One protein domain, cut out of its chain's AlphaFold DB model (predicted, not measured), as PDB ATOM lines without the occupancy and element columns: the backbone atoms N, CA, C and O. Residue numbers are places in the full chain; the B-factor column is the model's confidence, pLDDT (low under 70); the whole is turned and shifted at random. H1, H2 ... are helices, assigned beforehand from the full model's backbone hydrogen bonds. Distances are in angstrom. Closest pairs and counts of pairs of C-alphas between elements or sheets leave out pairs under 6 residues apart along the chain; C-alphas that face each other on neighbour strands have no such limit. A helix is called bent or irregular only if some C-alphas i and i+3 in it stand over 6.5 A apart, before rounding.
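This is residues 113 to 233 of the 309 residues of an uncharacterized protein of Rhodospirillaceae bacterium (UniProt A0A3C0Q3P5). What is the main picture? The long helix H4 runs through the core, with H3 packed along one side and H8 across the other; H2 lies beyond H3 and H7 beyond H8, at the two ends of the longest axis. H1, crossed by H5, packs near one end of H4, and the small H6 near the other. What is it made of? The printed part has 121 residues with eight named helices, H1 to H8 along the chain, and no named strand: all helix. It is compact, with a radius of gyration of the C-alphas of 14.0 A and spans of 43 by 29 by 28 A.

Where is the longest helix? H4, residues 161 to 178, runs 25.7 A from C-alpha 161 at (177.773, 181.349, 101.931) to C-alpha 178 at (157.215, 185.241, 116.836). Which others are there? Before it come H1, 113 to 123, H2, 135 to 144, and H3, 146 to 156, irregular with C-alphas 151 and 154 7.4 A apart. After it come H5, 185 to 192, H6, 196 to 199, H7, 205 to 218, 20.2 A long, and H8, 224 to 229.

What touches the hub, H4? H3 forms a hairpin with it at a shallow tilt of 13 degrees, the C-alphas of Leu 156 and Gln 164 closest at 4.4 A. H8 touches it at a steep tilt of 59 degrees, closest at the C-alphas of Ala 173 and Leu 224, 4.9 A. Residues 172 to 176 alone touch H1, C-alphas Ile 175 and Ala 113 closest at 6.8 A, and 161 to 166 alone touch H6, C-alphas Tyr 162 and Ser 197 closest at 5.5 A. What lies further out? H2 and H3 form a hairpin, their closest C-alphas, Ser 142 and Ile 149, 6.1 A apart; H7 and H8, also a hairpin, only just touch with 3 pairs of C-alphas within 8 A, through residues 215 to 218 of H7 alone, Leu 215 and Ile 227 closest at 6.9 A. H5 touches H1, about perpendicular at 81 degrees, the C-alphas of Leu 187 and Glu 120 closest at 4.8 A. Are the backbones in order? Every O i to N i+4 pair is within hydrogen-bond range in H1, H2, H4, H5, H7 and H8; H3 has 3 of 7, beside 5 of 8 O i to N i+3 pairs, and H6 is too short for such a pair.

How large is it? The two C-alphas farthest apart, Val 143 and Glu 206, are 43.2 A apart. Is anything cut, long or uncertain? The printed part has no cut, the link from H1 to H2 is long at 11 residues, and no printed residue is under 70 in pLDDT.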
ATOM      1  N   ALA A 113     163.034 180.631 121.960       96.06
ATOM      2  CA  ALA A 113     163.278 181.871 122.684       96.06
ATOM      3  C   ALA A 113     164.530 181.779 123.570       96.06
ATOM      4  O   ALA A 113     165.391 182.660 123.520       96.06
ATOM      5  N   ASP A 114     164.682 180.685 124.326       96.44
ATOM      6  CA  ASP A 114     165.873 180.449 125.153       96.44
ATOM      7  C   ASP A 114     167.141 180.381 124.303       96.44
ATOM      8  O   ASP A 114     168.177 180.900 124.709       96.44
ATOM      9  N   TYR A 115     167.055 179.785 123.111       96.56
ATOM     10  CA  TYR A 115     168.178 179.695 122.184       96.56
ATOM     11  C   TYR A 115     168.669 181.083 121.758       96.56
ATOM     12  O   TYR A 115     169.854 181.388 121.882       96.56
ATOM     13  N   VAL A 116     167.767 181.959 121.316       96.50
ATOM     14  CA  VAL A 116     168.132 183.319 120.894       96.50
ATOM     15  C   VAL A 116     168.644 184.158 122.070       96.50
ATOM     16  O   VAL A 116     169.638 184.871 121.931       96.50
ATOM     17  N   ASN A 117     168.042 184.019 123.252       96.50
ATOM     18  CA  ASN A 117     168.525 184.676 124.469       96.50
ATOM     19  C   ASN A 117     169.904 184.152 124.915       96.50
ATOM     20  O   ASN A 117     170.726 184.919 125.421       96.50
ATOM     21  N   ALA A 118     170.183 182.861 124.724       96.50
ATOM     22  CA  ALA A 118     171.500 182.283 124.975       96.50
ATOM     23  C   ALA A 118     172.542 182.853 124.004       96.50
ATOM     24  O   ALA A 118     173.630 183.230 124.434       96.50
ATOM     25  N   LEU A 119     172.200 183.006 122.719       96.62
ATOM     26  CA  LEU A 119     173.079 183.640 121.735       96.62
ATOM     27  C   LEU A 119     173.391 185.105 122.071       96.62
ATOM     28  O   LEU A 119     174.535 185.533 121.915       96.62
ATOM     29  N   GLU A 120     172.414 185.865 122.571       96.38
ATOM     30  CA  GLU A 120     172.643 187.231 123.058       96.38
ATOM     31  C   GLU A 120     173.660 187.245 124.200       96.38
ATOM     32  O   GLU A 120     174.622 188.009 124.163       96.38
ATOM     33  N   LYS A 121     173.524 186.350 125.183       95.31
ATOM     34  CA  LYS A 121     174.491 186.240 126.286       95.31
ATOM     35  C   LYS A 121     175.874 185.781 125.811       95.31
ATOM     36  O   LYS A 121     176.885 186.288 126.294       95.31
ATOM     37  N   LEU A 122     175.932 184.858 124.849       95.31
ATOM     38  CA  LEU A 122     177.176 184.391 124.228       95.31
ATOM     39  C   LEU A 122     177.881 185.486 123.426       95.31
ATOM     40  O   LEU A 122     179.106 185.478 123.332       95.31
ATOM     41  N   SER A 123     177.133 186.437 122.866       94.12
ATOM     42  CA  SER A 123     177.691 187.475 121.999       94.12
ATOM     43  C   SER A 123     178.778 188.321 122.677       94.12
ATOM     44  O   SER A 123     179.709 188.757 121.993       94.12
ATOM     45  N   GLY A 124     178.685 188.497 124.004       90.00
ATOM     46  CA  GLY A 124     179.643 189.227 124.836       90.00
ATOM     47  C   GLY A 124     180.818 188.390 125.355       90.00
ATOM     48  O   GLY A 124     181.711 188.930 126.008       90.00
ATOM     49  N   GLN A 125     180.849 187.082 125.090       91.56
ATOM     50  CA  GLN A 125     181.931 186.205 125.535       91.56
ATOM     51  C   GLN A 125     183.105 186.197 124.548       91.56
ATOM     52  O   GLN A 125     182.926 186.243 123.330       91.56
ATOM     53  N   LYS A 126     184.332 186.067 125.073       83.94
ATOM     54  CA  LYS A 126     185.557 185.983 124.252       83.94
ATOM     55  C   LYS A 126     185.627 184.703 123.410       83.94
ATOM     56  O   LYS A 126     186.089 184.758 122.279       83.94
ATOM     57  N   ASN A 127     185.134 183.583 123.943       83.50
ATOM     58  CA  ASN A 127     185.173 182.265 123.296       83.50
ATOM     59  C   ASN A 127     183.846 181.908 122.608       83.50
ATOM     60  O   ASN A 127     183.425 180.753 122.626       83.50
ATOM     61  N   ARG A 128     183.149 182.895 122.033       89.50
ATOM     62  CA  ARG A 128     181.906 182.624 121.303       89.50
ATOM     63  C   ARG A 128     182.183 181.752 120.067       89.50
ATOM     64  O   ARG A 128     183.233 181.917 119.439       89.50
ATOM     65  N   PRO A 129     181.263 180.849 119.685       90.62
ATOM     66  CA  PRO A 129     181.450 180.029 118.494       90.62
ATOM     67  C   PRO A 129     181.503 180.900 117.230       90.62
ATOM     68  O   PRO A 129     180.937 181.986 117.190       90.62
ATOM     69  N   GLU A 130     182.155 180.427 116.168       89.56
ATOM     70  CA  GLU A 130     182.155 181.152 114.885       89.56
ATOM     71  C   GLU A 130     180.780 181.084 114.200       89.56
ATOM     72  O   GLU A 130     180.289 182.068 113.647       89.56
ATOM     73  N   TRP A 131     180.143 179.914 114.279       92.56
ATOM     74  CA  TRP A 131     178.854 179.619 113.658       92.56
ATOM     75  C   TRP A 131     177.785 179.269 114.695       92.56
ATOM     76  O   TRP A 131     178.076 178.619 115.703       92.56
ATOM     77  N   PHE A 132     176.547 179.669 114.413       93.12
ATOM     78  CA  PHE A 132     175.410 179.623 115.337       93.12
ATOM     79  C   PHE A 132     174.775 178.241 115.436       93.12
ATOM     80  O   PHE A 132     174.259 177.877 116.481       93.12
ATOM     81  N   LEU A 133     174.816 177.474 114.348       94.88
ATOM     82  CA  LEU A 133     174.091 176.218 114.231       94.88
ATOM     83  C   LEU A 133     175.044 175.025 114.282       94.88
ATOM     84  O   LEU A 133     176.184 175.084 113.828       94.88
ATOM     85  N   ASP A 134     174.545 173.914 114.798       94.19
ATOM     86  CA  ASP A 134     175.117 172.587 114.614       94.19
ATOM     87  C   ASP A 134     173.986 171.562 114.446       94.19
ATOM     88  O   ASP A 134     172.802 171.911 114.443       94.19
ATOM     89  N   ARG A 135     174.350 170.287 114.309       93.00
ATOM     90  CA  ARG A 135     173.385 169.191 114.162       93.00
ATOM     91  C   ARG A 135     172.352 169.133 115.295       93.00
ATOM     92  O   ARG A 135     171.174 168.928 115.016       93.00
ATOM     93  N   HIS A 136     172.759 169.376 116.542       94.94
ATOM     94  CA  HIS A 136     171.868 169.348 117.699       94.94
ATOM     95  C   HIS A 136     170.929 170.552 117.714       94.94
ATOM     96  O   HIS A 136     169.744 170.369 117.971       94.94
ATOM     97  N   ILE A 137     171.421 171.754 117.422       96.25
ATOM     98  CA  ILE A 137     170.608 172.978 117.405       96.25
ATOM     99  C   ILE A 137     169.549 172.895 116.308       96.25
ATOM    100  O   ILE A 137     168.376 173.169 116.555       96.25
ATOM    101  N   VAL A 138     169.929 172.470 115.100       95.75
ATOM    102  CA  VAL A 138     168.983 172.392 113.978       95.75
ATOM    103  C   VAL A 138     167.944 171.297 114.213       95.75
ATOM    104  O   VAL A 138     166.754 171.530 113.999       95.75
ATOM    105  N   ALA A 139     168.356 170.125 114.702       95.31
ATOM    106  CA  ALA A 139     167.427 169.058 115.062       95.31
ATOM    107  C   ALA A 139     166.476 169.477 116.197       95.31
ATOM    108  O   ALA A 139     165.278 169.204 116.127       95.31
ATOM    109  N   PHE A 140     166.991 170.182 117.207       96.44
ATOM    110  CA  PHE A 140     166.204 170.723 118.314       96.44
ATOM    111  C   PHE A 140     165.138 171.686 117.802       96.44
ATOM    112  O   PHE A 140     163.949 171.458 118.023       96.44
ATOM    113  N   LEU A 141     165.530 172.708 117.039       95.81
ATOM    114  CA  LEU A 141     164.592 173.675 116.470       95.81
ATOM    115  C   LEU A 141     163.590 173.000 115.523       95.81
ATOM    116  O   LEU A 141     162.418 173.343 115.538       95.81
ATOM    117  N   SER A 142     163.996 171.973 114.775       94.12
ATOM    118  CA  SER A 142     163.115 171.255 113.838       94.12
ATOM    119  C   SER A 142     162.020 170.427 114.520       94.12
ATOM    120  O   SER A 142     161.041 170.042 113.876       94.12
ATOM    121  N   VAL A 143     162.178 170.129 115.813       93.94
ATOM    122  CA  VAL A 143     161.166 169.451 116.636       93.94
ATOM    123  C   VAL A 143     160.391 170.448 117.490       93.94
ATOM    124  O   VAL A 143     159.167 170.375 117.549       93.94
ATOM    125  N   ARG A 144     161.092 171.373 118.151       93.06
ATOM    126  CA  ARG A 144     160.490 172.375 119.040       93.06
ATOM    127  C   ARG A 144     159.676 173.402 118.291       93.06
ATOM    128  O   ARG A 144     158.663 173.872 118.793       93.06
ATOM    129  N   ASP A 145     160.163 173.762 117.116       91.75
ATOM    130  CA  ASP A 145     159.719 174.931 116.404       91.75
ATOM    131  C   ASP A 145     159.906 174.796 114.887       91.75
ATOM    132  O   ASP A 145     160.684 175.488 114.220       91.75
ATOM    133  N   LYS A 146     159.140 173.858 114.339       92.06
ATOM    134  CA  LYS A 146     159.175 173.501 112.925       92.06
ATOM    135  C   LYS A 146     159.007 174.712 112.001       92.06
ATOM    136  O   LYS A 146     159.721 174.832 111.009       92.06
ATOM    137  N   SER A 147     158.067 175.606 112.312       90.56
ATOM    138  CA  SER A 147     157.708 176.716 111.422       90.56
ATOM    139  C   SER A 147     158.784 177.791 111.332       90.56
ATOM    140  O   SER A 147     158.803 178.521 110.345       90.56
ATOM    141  N   VAL A 148     159.690 177.876 112.310       90.56
ATOM    142  CA  VAL A 148     160.756 178.881 112.291       90.56
ATOM    143  C   VAL A 148     162.011 178.393 111.584       90.56
ATOM    144  O   VAL A 148     162.720 179.211 111.012       90.56
ATOM    145  N   ILE A 149     162.295 177.089 111.571       92.25
ATOM    146  CA  ILE A 149     163.512 176.578 110.926       92.25
ATOM    147  C   ILE A 149     163.270 175.946 109.557       92.25
ATOM    148  O   ILE A 149     164.067 176.172 108.647       92.25
ATOM    149  N   GLU A 150     162.182 175.191 109.367       91.31
ATOM    150  CA  GLU A 150     161.984 174.418 108.134       91.31
ATOM    151  C   GLU A 150     161.955 175.248 106.845       91.31
ATOM    152  O   GLU A 150     162.587 174.812 105.879       91.31
ATOM    153  N   PRO A 151     161.335 176.447 106.802       94.56
ATOM    154  CA  PRO A 151     161.365 177.290 105.606       94.56
ATOM    155  C   PRO A 151     162.780 177.684 105.165       94.56
ATOM    156  O   PRO A 151     163.001 177.941 103.985       94.56
ATOM    157  N   TYR A 152     163.736 177.717 106.096       94.69
ATOM    158  CA  TYR A 152     165.102 178.174 105.846       94.69
ATOM    159  C   TYR A 152     166.117 177.030 105.749       94.69
ATOM    160  O   TYR A 152     167.266 177.279 105.393       94.69
ATOM    161  N   LEU A 153     165.728 175.772 106.008       93.06
ATOM    162  CA  LEU A 153     166.633 174.618 105.891       93.06
ATOM    163  C   LEU A 153     167.328 174.514 104.518       93.06
ATOM    164  O   LEU A 153     168.527 174.233 104.515       93.06
ATOM    165  N   PRO A 154     166.664 174.764 103.367       93.44
ATOM    166  CA  PRO A 154     167.337 174.735 102.066       93.44
ATOM    167  C   PRO A 154     168.459 175.776 101.943       93.44
ATOM    168  O   PRO A 154     169.527 175.473 101.412       93.44
ATOM    169  N   ASP A 155     168.240 176.983 102.469       93.75
ATOM    170  CA  ASP A 155     169.235 178.059 102.453       93.75
ATOM    171  C   ASP A 155     170.388 177.764 103.417       93.75
ATOM    172  O   ASP A 155     171.553 177.949 103.064       93.75
ATOM    173  N   LEU A 156     170.077 177.234 104.605       94.25
ATOM    174  CA  LEU A 156     171.062 176.810 105.606       94.25
ATOM    175  C   LEU A 156     171.930 175.638 105.120       94.25
ATOM    176  O   LEU A 156     173.100 175.555 105.488       94.25
ATOM    177  N   ALA A 157     171.375 174.749 104.291       92.38
ATOM    178  CA  ALA A 157     172.086 173.625 103.677       92.38
ATOM    179  C   ALA A 157     172.859 173.999 102.401       92.38
ATOM    180  O   ALA A 157     173.632 173.185 101.893       92.38
ATOM    181  N   SER A 158     172.633 175.193 101.845       93.31
ATOM    182  CA  SER A 158     173.246 175.621 100.586       93.31
ATOM    183  C   SER A 158     174.770 175.657 100.692       93.31
ATOM    184  O   SER A 158     175.301 176.027 101.727       93.31
ATOM    185  N   SER A 159     175.504 175.351  99.620       91.31
ATOM    186  CA  SER A 159     176.959 175.570  99.571       91.31
ATOM    187  C   SER A 159     177.336 177.054  99.443       91.31
ATOM    188  O   SER A 159     178.478 177.442  99.698       91.31
ATOM    189  N   GLU A 160     176.382 177.907  99.058       92.00
ATOM    190  CA  GLU A 160     176.603 179.330  98.852       92.00
ATOM    191  C   GLU A 160     176.531 180.090 100.183       92.00
ATOM    192  O   GLU A 160     175.460 180.255 100.771       92.00
ATOM    193  N   LYS A 161     177.669 180.630 100.643       91.75
ATOM    194  CA  LYS A 161     177.773 181.349 101.931       91.75
ATOM    195  C   LYS A 161     176.739 182.465 102.092       91.75
ATOM    196  O   LYS A 161     176.233 182.677 103.190       91.75
ATOM    197  N   TYR A 162     176.427 183.189 101.016       91.00
ATOM    198  CA  TYR A 162     175.448 184.272 101.070       91.00
ATOM    199  C   TYR A 162     174.036 183.737 101.367       91.00
ATOM    200  O   TYR A 162     173.354 184.313 102.209       91.00
ATOM    201  N   ARG A 163     173.629 182.604 100.771       92.62
ATOM    202  CA  ARG A 163     172.338 181.963 101.070       92.62
ATOM    203  C   ARG A 163     172.293 181.468 102.505       92.62
ATOM    204  O   ARG A 163     171.349 181.799 103.211       92.62
ATOM    205  N   GLN A 164     173.348 180.797 102.970       94.06
ATOM    206  CA  GLN A 164     173.434 180.330 104.360       94.06
ATOM    207  C   GLN A 164     173.262 181.476 105.365       94.06
ATOM    208  O   GLN A 164     172.477 181.379 106.306       94.06
ATOM    209  N   ARG A 165     173.979 182.589 105.157       94.44
ATOM    210  CA  ARG A 165     173.933 183.769 106.037       94.44
ATOM    211  C   ARG A 165     172.575 184.469 105.989       94.44
ATOM    212  O   ARG A 165     172.072 184.880 107.031       94.44
ATOM    213  N   GLN A 166     171.966 184.570 104.807       93.81
ATOM    214  CA  GLN A 166     170.626 185.136 104.648       93.81
ATOM    215  C   GLN A 166     169.559 184.260 105.315       93.81
ATOM    216  O   GLN A 166     168.727 184.786 106.053       93.81
ATOM    217  N   GLY A 167     169.610 182.941 105.111       94.81
ATOM    218  CA  GLY A 167     168.708 181.979 105.745       94.81
ATOM    219  C   GLY A 167     168.815 182.013 107.267       94.81
ATOM    220  O   GLY A 167     167.800 182.073 107.955       94.81
ATOM    221  N   LEU A 168     170.037 182.087 107.802       95.94
ATOM    222  CA  LEU A 168     170.272 182.230 109.239       95.94
ATOM    223  C   LEU A 168     169.696 183.538 109.799       95.94
ATOM    224  O   LEU A 168     169.016 183.515 110.822       95.94
ATOM    225  N   LEU A 169     169.944 184.672 109.135       96.50
ATOM    226  CA  LEU A 169     169.403 185.971 109.540       96.50
ATOM    227  C   LEU A 169     167.867 185.957 109.552       96.50
ATOM    228  O   LEU A 169     167.266 186.385 110.535       96.50
ATOM    229  N   LYS A 170     167.239 185.427 108.494       95.62
ATOM    230  CA  LYS A 170     165.777 185.309 108.401       95.62
ATOM    231  C   LYS A 170     165.208 184.375 109.469       95.62
ATOM    232  O   LYS A 170     164.222 184.731 110.103       95.62
ATOM    233  N   MET A 171     165.862 183.243 109.729       96.56
ATOM    234  CA  MET A 171     165.480 182.316 110.796       96.56
ATOM    235  C   MET A 171     165.538 182.988 112.175       96.56
ATOM    236  O   MET A 171     164.563 182.941 112.918       96.56
ATOM    237  N   LEU A 172     166.645 183.656 112.523       97.06
ATOM    238  CA  LEU A 172     166.775 184.342 113.816       97.06
ATOM    239  C   LEU A 172     165.763 185.493 113.959       97.06
ATOM    240  O   LEU A 172     165.181 185.661 115.031       97.06
ATOM    241  N   ALA A 173     165.516 186.251 112.885       96.31
ATOM    242  CA  ALA A 173     164.486 187.288 112.863       96.31
ATOM    243  C   ALA A 173     163.083 186.698 113.081       96.31
ATOM    244  O   ALA A 173     162.315 187.229 113.881       96.31
ATOM    245  N   ALA A 174     162.770 185.569 112.438       96.06
ATOM    246  CA  ALA A 174     161.503 184.872 112.622       96.06
ATOM    247  C   ALA A 174     161.303 184.410 114.077       96.06
ATOM    248  O   ALA A 174     160.206 184.591 114.608       96.06
ATOM    249  N   ILE A 175     162.350 183.902 114.752       96.50
ATOM    250  CA  ILE A 175     162.279 183.590 116.193       96.50
ATOM    251  C   ILE A 175     161.973 184.864 116.991       96.50
ATOM    252  O   ILE A 175     161.032 184.875 117.782       96.50
ATOM    253  N   GLN A 176     162.738 185.944 116.778       96.31
ATOM    254  CA  GLN A 176     162.591 187.189 117.542       96.31
ATOM    255  C   GLN A 176     161.169 187.757 117.448       96.31
ATOM    256  O   GLN A 176     160.581 188.109 118.472       96.31
ATOM    257  N   ILE A 177     160.611 187.817 116.236       95.12
ATOM    258  CA  ILE A 177     159.265 188.346 115.980       95.12
ATOM    259  C   ILE A 177     158.213 187.466 116.650       95.12
ATOM    260  O   ILE A 177     157.342 187.964 117.367       95.12
ATOM    261  N   ARG A 178     158.278 186.153 116.417       94.31
ATOM    262  CA  ARG A 178     157.215 185.241 116.836       94.31
ATOM    263  C   ARG A 178     157.157 185.072 118.349       94.31
ATOM    264  O   ARG A 178     156.073 185.094 118.925       94.31
ATOM    265  N   GLU A 179     158.320 184.960 118.978       94.31
ATOM    266  CA  GLU A 179     158.459 184.841 120.430       94.31
ATOM    267  C   GLU A 179     158.384 186.210 121.138       94.31
ATOM    268  O   GLU A 179     158.473 186.280 122.362       94.31
ATOM    269  N   LYS A 180     158.199 187.310 120.383       95.19
ATOM    270  CA  LYS A 180     158.115 188.696 120.885       95.19
ATOM    271  C   LYS A 180     159.294 189.072 121.787       95.19
ATOM    272  O   LYS A 180     159.130 189.732 122.814       95.19
ATOM    273  N   ILE A 181     160.489 188.638 121.402       95.75
ATOM    274  CA  ILE A 181     161.716 188.904 122.153       95.75
ATOM    275  C   ILE A 181     162.092 190.377 121.971       95.75
ATOM    276  O   ILE A 181     161.965 190.936 120.881       95.75
ATOM    277  N   GLY A 182     162.559 191.004 123.054       95.31
ATOM    278  CA  GLY A 182     163.027 192.389 123.052       95.31
ATOM    279  C   GLY A 182     164.285 192.618 122.205       95.31
ATOM    280  O   GLY A 182     164.663 191.807 121.360       95.31
ATOM    281  N   ALA A 183     164.947 193.753 122.425       96.44
ATOM    282  CA  ALA A 183     166.167 194.100 121.703       96.44
ATOM    283  C   ALA A 183     167.336 193.163 122.072       96.44
ATOM    284  O   ALA A 183     167.612 192.948 123.250       96.44
ATOM    285  N   LEU A 184     168.041 192.663 121.051       97.19
ATOM    286  CA  LEU A 184     169.184 191.745 121.148       97.19
ATOM    287  C   LEU A 184     170.448 192.374 120.518       97.19
ATOM    288  O   LEU A 184     170.863 191.971 119.426       97.19
ATOM    289  N   PRO A 185     170.995 193.455 121.108       96.75
ATOM    290  CA  PRO A 185     172.044 194.267 120.487       96.75
ATOM    291  C   PRO A 185     173.352 193.501 120.256       96.75
ATOM    292  O   PRO A 185     174.026 193.721 119.245       96.75
ATOM    293  N   GLY A 186     173.718 192.597 121.165       96.31
ATOM    294  CA  GLY A 186     174.930 191.803 121.037       96.31
ATOM    295  C   GLY A 186     174.828 190.780 119.906       96.31
ATOM    296  O   GLY A 186     175.748 190.644 119.090       96.31
ATOM    297  N   LEU A 187     173.676 190.122 119.781       96.38
ATOM    298  CA  LEU A 187     173.379 189.191 118.703       96.38
ATOM    299  C   LEU A 187     173.307 189.906 117.357       96.38
ATOM    300  O   LEU A 187     173.911 189.433 116.398       96.38
ATOM    301  N   THR A 188     172.630 191.055 117.258       96.75
ATOM    302  CA  THR A 188     172.573 191.802 115.992       96.75
ATOM    303  C   THR A 188     173.949 192.267 115.540       96.75
ATOM    304  O   THR A 188     174.251 192.203 114.348       96.75
ATOM    305  N   GLN A 189     174.817 192.677 116.467       95.56
ATOM    306  CA  GLN A 189     176.193 193.042 116.147       95.56
ATOM    307  C   GLN A 189     177.013 191.831 115.686       95.56
ATOM    308  O   GLN A 189     177.755 191.929 114.706       95.56
ATOM    309  N   TRP A 190     176.866 190.685 116.355       95.44
ATOM    310  CA  TRP A 190     177.532 189.445 115.960       95.44
ATOM    311  C   TRP A 190     177.060 188.970 114.580       95.44
ATOM    312  O   TRP A 190     177.888 188.681 113.718       95.44
ATOM    313  N   VAL A 191     175.748 188.992 114.332       95.56
ATOM    314  CA  VAL A 191     175.152 188.647 113.037       95.56
ATOM    315  C   VAL A 191     175.632 189.583 111.940       95.56
ATOM    316  O   VAL A 191     176.060 189.114 110.893       95.56
ATOM    317  N   SER A 192     175.656 190.892 112.191       94.56
ATOM    318  CA  SER A 192     176.117 191.883 111.210       94.56
ATOM    319  C   SER A 192     177.551 191.627 110.741       94.56
ATOM    320  O   SER A 192     177.842 191.801 109.560       94.56
ATOM    321  N   GLY A 193     178.425 191.138 111.629       92.31
ATOM    322  CA  GLY A 193     179.821 190.822 111.309       92.31
ATOM    323  C   GLY A 193     180.018 189.683 110.303       92.31
ATOM    324  O   GLY A 193     181.116 189.520 109.784       92.31
ATOM    325  N   MET A 194     178.978 188.901 109.995       91.31
ATOM    326  CA  MET A 194     179.027 187.870 108.951       91.31
ATOM    327  C   MET A 194     178.244 188.247 107.687       91.31
ATOM    328  O   MET A 194     178.215 187.453 106.753       91.31
ATOM    329  N   LEU A 195     177.630 189.431 107.596       93.62
ATOM    330  CA  LEU A 195     176.789 189.799 106.445       93.62
ATOM    331  C   LEU A 195     177.559 190.429 105.274       93.62
ATOM    332  O   LEU A 195     176.945 190.729 104.253       93.62
ATOM    333  N   ASP A 196     178.888 190.570 105.350       90.88
ATOM    334  CA  ASP A 196     179.685 191.174 104.266       90.88
ATOM    335  C   ASP A 196     179.473 190.485 102.912       90.88
ATOM    336  O   ASP A 196     179.305 191.151 101.895       90.88
ATOM    337  N   SER A 197     179.331 189.155 102.894       89.94
ATOM    338  CA  SER A 197     179.054 188.416 101.652       89.94
ATOM    339  C   SER A 197     177.707 188.755 101.012       89.94
ATOM    340  O   SER A 197     177.508 188.426  99.849       89.94
ATOM    341  N   LEU A 198     176.752 189.317 101.762       90.75
ATOM    342  CA  LEU A 198     175.492 189.816 101.202       90.75
ATOM    343  C   LEU A 198     175.692 191.185 100.555       90.75
ATOM    344  O   LEU A 198     175.147 191.435  99.483       90.75
ATOM    345  N   ILE A 199     176.503 192.042 101.178       91.94
ATOM    346  CA  ILE A 199     176.849 193.367 100.655       91.94
ATOM    347  C   ILE A 199     177.675 193.222  99.372       91.94
ATOM    348  O   ILE A 199     177.407 193.899  98.382       91.94
ATOM    349  N   ASP A 200     178.630 192.297  99.346       90.50
ATOM    350  CA  ASP A 200     179.530 192.096  98.208       90.50
ATOM    351  C   ASP A 200     178.830 191.550  96.948       90.50
ATOM    352  O   ASP A 200     179.432 191.528  95.875       90.50
ATOM    353  N   ARG A 201     177.547 191.164  97.037       90.00
ATOM    354  CA  ARG A 201     176.734 190.782  95.867       90.00
ATOM    355  C   ARG A 201     176.408 191.951  94.946       90.00
ATOM    356  O   ARG A 201     176.158 191.727  93.765       90.00
ATOM    357  N   TYR A 202     176.371 193.170  95.473       89.69
ATOM    358  CA  TYR A 202     176.156 194.360  94.659       89.69
ATOM    359  C   TYR A 202     177.445 194.690  93.912       89.69
ATOM    360  O   TYR A 202     178.510 194.717  94.520       89.69
ATOM    361  N   HIS A 203     177.365 194.972  92.614       88.81
ATOM    362  CA  HIS A 203     178.471 195.461  91.797       88.81
ATOM    363  C   HIS A 203     178.748 196.947  92.046       88.81
ATOM    364  O   HIS A 203     179.921 197.344  92.098       88.81
ATOM    365  N   ASP A 204     177.700 197.746  92.249       90.38
ATOM    366  CA  ASP A 204     177.802 199.186  92.496       90.38
ATOM    367  C   ASP A 204     178.471 199.494  93.851       90.38
ATOM    368  O   ASP A 204     178.037 199.070  94.927       90.38
ATOM    369  N   ARG A 205     179.560 200.270  93.796       91.75
ATOM    370  CA  ARG A 205     180.335 200.683  94.970       91.75
ATOM    371  C   ARG A 205     179.549 201.613  95.891       91.75
ATOM    372  O   ARG A 205     179.677 201.471  97.109       91.75
ATOM    373  N   GLU A 206     178.772 202.541  95.340       91.31
ATOM    374  CA  GLU A 206     177.992 203.492  96.133       91.31
ATOM    375  C   GLU A 206     176.851 202.772  96.853       91.31
ATOM    376  O   GLU A 206     176.649 203.003  98.045       91.31
ATOM    377  N   LYS A 207     176.200 201.794  96.205       90.81
ATOM    378  CA  LYS A 207     175.206 200.933  96.873       90.81
ATOM    379  C   LYS A 207     175.813 200.112  98.002       90.81
ATOM    380  O   LYS A 207     175.286 200.135  99.111       90.81
ATOM    381  N   ARG A 208     176.957 199.449  97.775       93.25
ATOM    382  CA  ARG A 208     177.664 198.717  98.845       93.25
ATOM    383  C   ARG A 208     177.968 199.619 100.039       93.25
ATOM    384  O   ARG A 208     177.770 199.222 101.185       93.25
ATOM    385  N   LYS A 209     178.435 200.846  99.780       94.88
ATOM    386  CA  LYS A 209     178.722 201.842 100.818       94.88
ATOM    387  C   LYS A 209     177.449 202.285 101.547       94.88
ATOM    388  O   LYS A 209     177.462 202.366 102.772       94.88
ATOM    389  N   ALA A 210     176.358 202.531 100.824       93.38
ATOM    390  CA  ALA A 210     175.071 202.918 101.397       93.38
ATOM    391  C   ALA A 210     174.496 201.824 102.310       93.38
ATOM    392  O   ALA A 210     174.165 202.113 103.459       93.38
ATOM    393  N   ILE A 211     174.467 200.572 101.843       93.31
ATOM    394  CA  ILE A 211     173.988 199.415 102.616       93.31
ATOM    395  C   ILE A 211     174.862 199.201 103.852       93.31
ATOM    396  O   ILE A 211     174.338 199.044 104.952       93.31
ATOM    397  N   ARG A 212     176.194 199.273 103.715       95.25
ATOM    398  CA  ARG A 212     177.112 199.168 104.859       95.25
ATOM    399  C   ARG A 212     176.849 200.264 105.894       95.25
ATOM    400  O   ARG A 212     176.736 199.967 107.077       95.25
ATOM    401  N   ASN A 213     176.670 201.511 105.463       95.12
ATOM    402  CA  ASN A 213     176.347 202.619 106.365       95.12
ATOM    403  C   ASN A 213     174.986 202.443 107.056       95.12
ATOM    404  O   ASN A 213     174.830 202.843 108.208       95.12
ATOM    405  N   GLN A 214     173.991 201.879 106.369       94.38
ATOM    406  CA  GLN A 214     172.696 201.565 106.970       94.38
ATOM    407  C   GLN A 214     172.823 200.442 108.000       94.38
ATOM    408  O   GLN A 214     172.328 200.605 109.113       94.38
ATOM    409  N   LEU A 215     173.551 199.367 107.676       95.31
ATOM    410  CA  LEU A 215     173.833 198.264 108.596       95.31
ATOM    411  C   LEU A 215     174.512 198.767 109.878       95.31
ATOM    412  O   LEU A 215     174.068 198.444 110.977       95.31
ATOM    413  N   GLU A 216     175.519 199.634 109.752       95.25
ATOM    414  CA  GLU A 216     176.216 200.242 110.892       95.25
ATOM    415  C   GLU A 216     175.287 201.045 111.819       95.25
ATOM    416  O   GLU A 216     175.486 201.044 113.032       95.25
ATOM    417  N   LYS A 217     174.242 201.689 111.279       95.19
ATOM    418  CA  LYS A 217     173.258 202.457 112.068       95.19
ATOM    419  C   LYS A 217     172.249 201.577 112.808       95.19
ATOM    420  O   LYS A 217     171.717 202.000 113.836       95.19
ATOM    421  N   ILE A 218     171.931 200.399 112.270       95.12
ATOM    422  CA  ILE A 218     170.879 199.526 112.817       95.12
ATOM    423  C   ILE A 218     171.428 198.361 113.644       95.12
ATOM    424  O   ILE A 218     170.703 197.838 114.488       95.12
ATOM    425  N   LYS A 219     172.703 197.979 113.473       94.06
ATOM    426  CA  LYS A 219     173.290 196.792 114.121       94.06
ATOM    427  C   LYS A 219     173.300 196.825 115.650       94.06
ATOM    428  O   LYS A 219     173.417 195.771 116.261       94.06
ATOM    429  N   THR A 220     173.195 198.000 116.271       94.38
ATOM    430  CA  THR A 220     173.153 198.170 117.736       94.38
ATOM    431  C   THR A 220     171.733 198.277 118.292       94.38
ATOM    432  O   THR A 220     171.554 198.291 119.504       94.38
ATOM    433  N   GLN A 221     170.709 198.339 117.433       94.81
ATOM    434  CA  GLN A 221     169.311 198.487 117.860       94.81
ATOM    435  C   GLN A 221     168.710 197.181 118.393       94.81
ATOM    436  O   GLN A 221     167.626 197.203 118.971       94.81
ATOM    437  N   GLY A 222     169.368 196.043 118.159       95.25
ATOM    438  CA  GLY A 222     168.895 194.745 118.626       95.25
ATOM    439  C   GLY A 222     167.661 194.213 117.896       95.25
ATOM    440  O   GLY A 222     166.977 193.350 118.434       95.25
ATOM    441  N   ASN A 223     167.351 194.714 116.698       96.25
ATOM    442  CA  ASN A 223     166.232 194.251 115.878       96.25
ATOM    443  C   ASN A 223     166.753 193.526 114.620       96.25
ATOM    444  O   ASN A 223     167.256 194.165 113.693       96.25
ATOM    445  N   LEU A 224     166.635 192.195 114.598       96.31
ATOM    446  CA  LEU A 224     167.082 191.340 113.492       96.31
ATOM    447  C   LEU A 224     166.187 191.465 112.257       96.31
ATOM    448  O   LEU A 224     166.681 191.339 111.141       96.31
ATOM    449  N   GLU A 225     164.899 191.748 112.439       94.88
ATOM    450  CA  GLU A 225     163.953 191.955 111.341       94.88
ATOM    451  C   GLU A 225     164.365 193.150 110.477       94.88
ATOM    452  O   GLU A 225     164.478 193.025 109.261       94.88
ATOM    453  N   LYS A 226     164.699 194.286 111.099       94.50
ATOM    454  CA  LYS A 226     165.206 195.467 110.384       94.50
ATOM    455  C   LYS A 226     166.469 195.158 109.583       94.50
ATOM    456  O   LYS A 226     166.647 195.694 108.493       94.50
ATOM    457  N   ILE A 227     167.344 194.302 110.114       95.75
ATOM    458  CA  ILE A 227     168.548 193.859 109.400       95.75
ATOM    459  C   ILE A 227     168.164 192.926 108.246       95.75
ATOM    460  O   ILE A 227     168.715 193.064 107.160       95.75
ATOM    461  N   ALA A 228     167.208 192.016 108.436       94.00
ATOM    462  CA  ALA A 228     166.721 191.129 107.382       94.00
ATOM    463  C   ALA A 228     166.088 191.906 106.216       94.00
ATOM    464  O   ALA A 228     166.409 191.624 105.062       94.00
ATOM    465  N   MET A 229     165.267 192.920 106.511       92.06
ATOM    466  CA  MET A 229     164.625 193.773 105.504       92.06
ATOM    467  C   MET A 229     165.635 194.502 104.607       92.06
ATOM    468  O   MET A 229     165.369 194.695 103.426       92.06
ATOM    469  N   LEU A 230     166.817 194.853 105.130       91.69
ATOM    470  CA  LEU A 230     167.884 195.494 104.351       91.69
ATOM    471  C   LEU A 230     168.385 194.622 103.183       91.69
ATOM    472  O   LEU A 230     168.930 195.142 102.213       91.69
ATOM    473  N   PHE A 231     168.216 193.299 103.271       89.38
ATOM    474  CA  PHE A 231     168.727 192.333 102.294       89.38
ATOM    475  C   PHE A 231     167.624 191.547 101.571       89.38
ATOM    476  O   PHE A 231     167.917 190.538 100.927       89.38
ATOM    477  N   ASP A 232     166.361 191.967 101.679       83.31
ATOM    478  CA  ASP A 232     165.230 191.215 101.117       83.31
ATOM    479  C   ASP A 232     164.958 191.525  99.630       83.31
ATOM    480  O   ASP A 232     164.205 190.821  98.958       83.31
ATOM    481  N   SER A 233     165.622 192.536  99.063       80.38
ATOM    482  CA  SER A 233     165.396 193.014  97.696       80.38
ATOM    483  C   SER A 233     166.167 192.215  96.630       80.38
ATOM    484  O   SER A 233     167.164 192.659  96.055       80.38
TER     485      SER A 233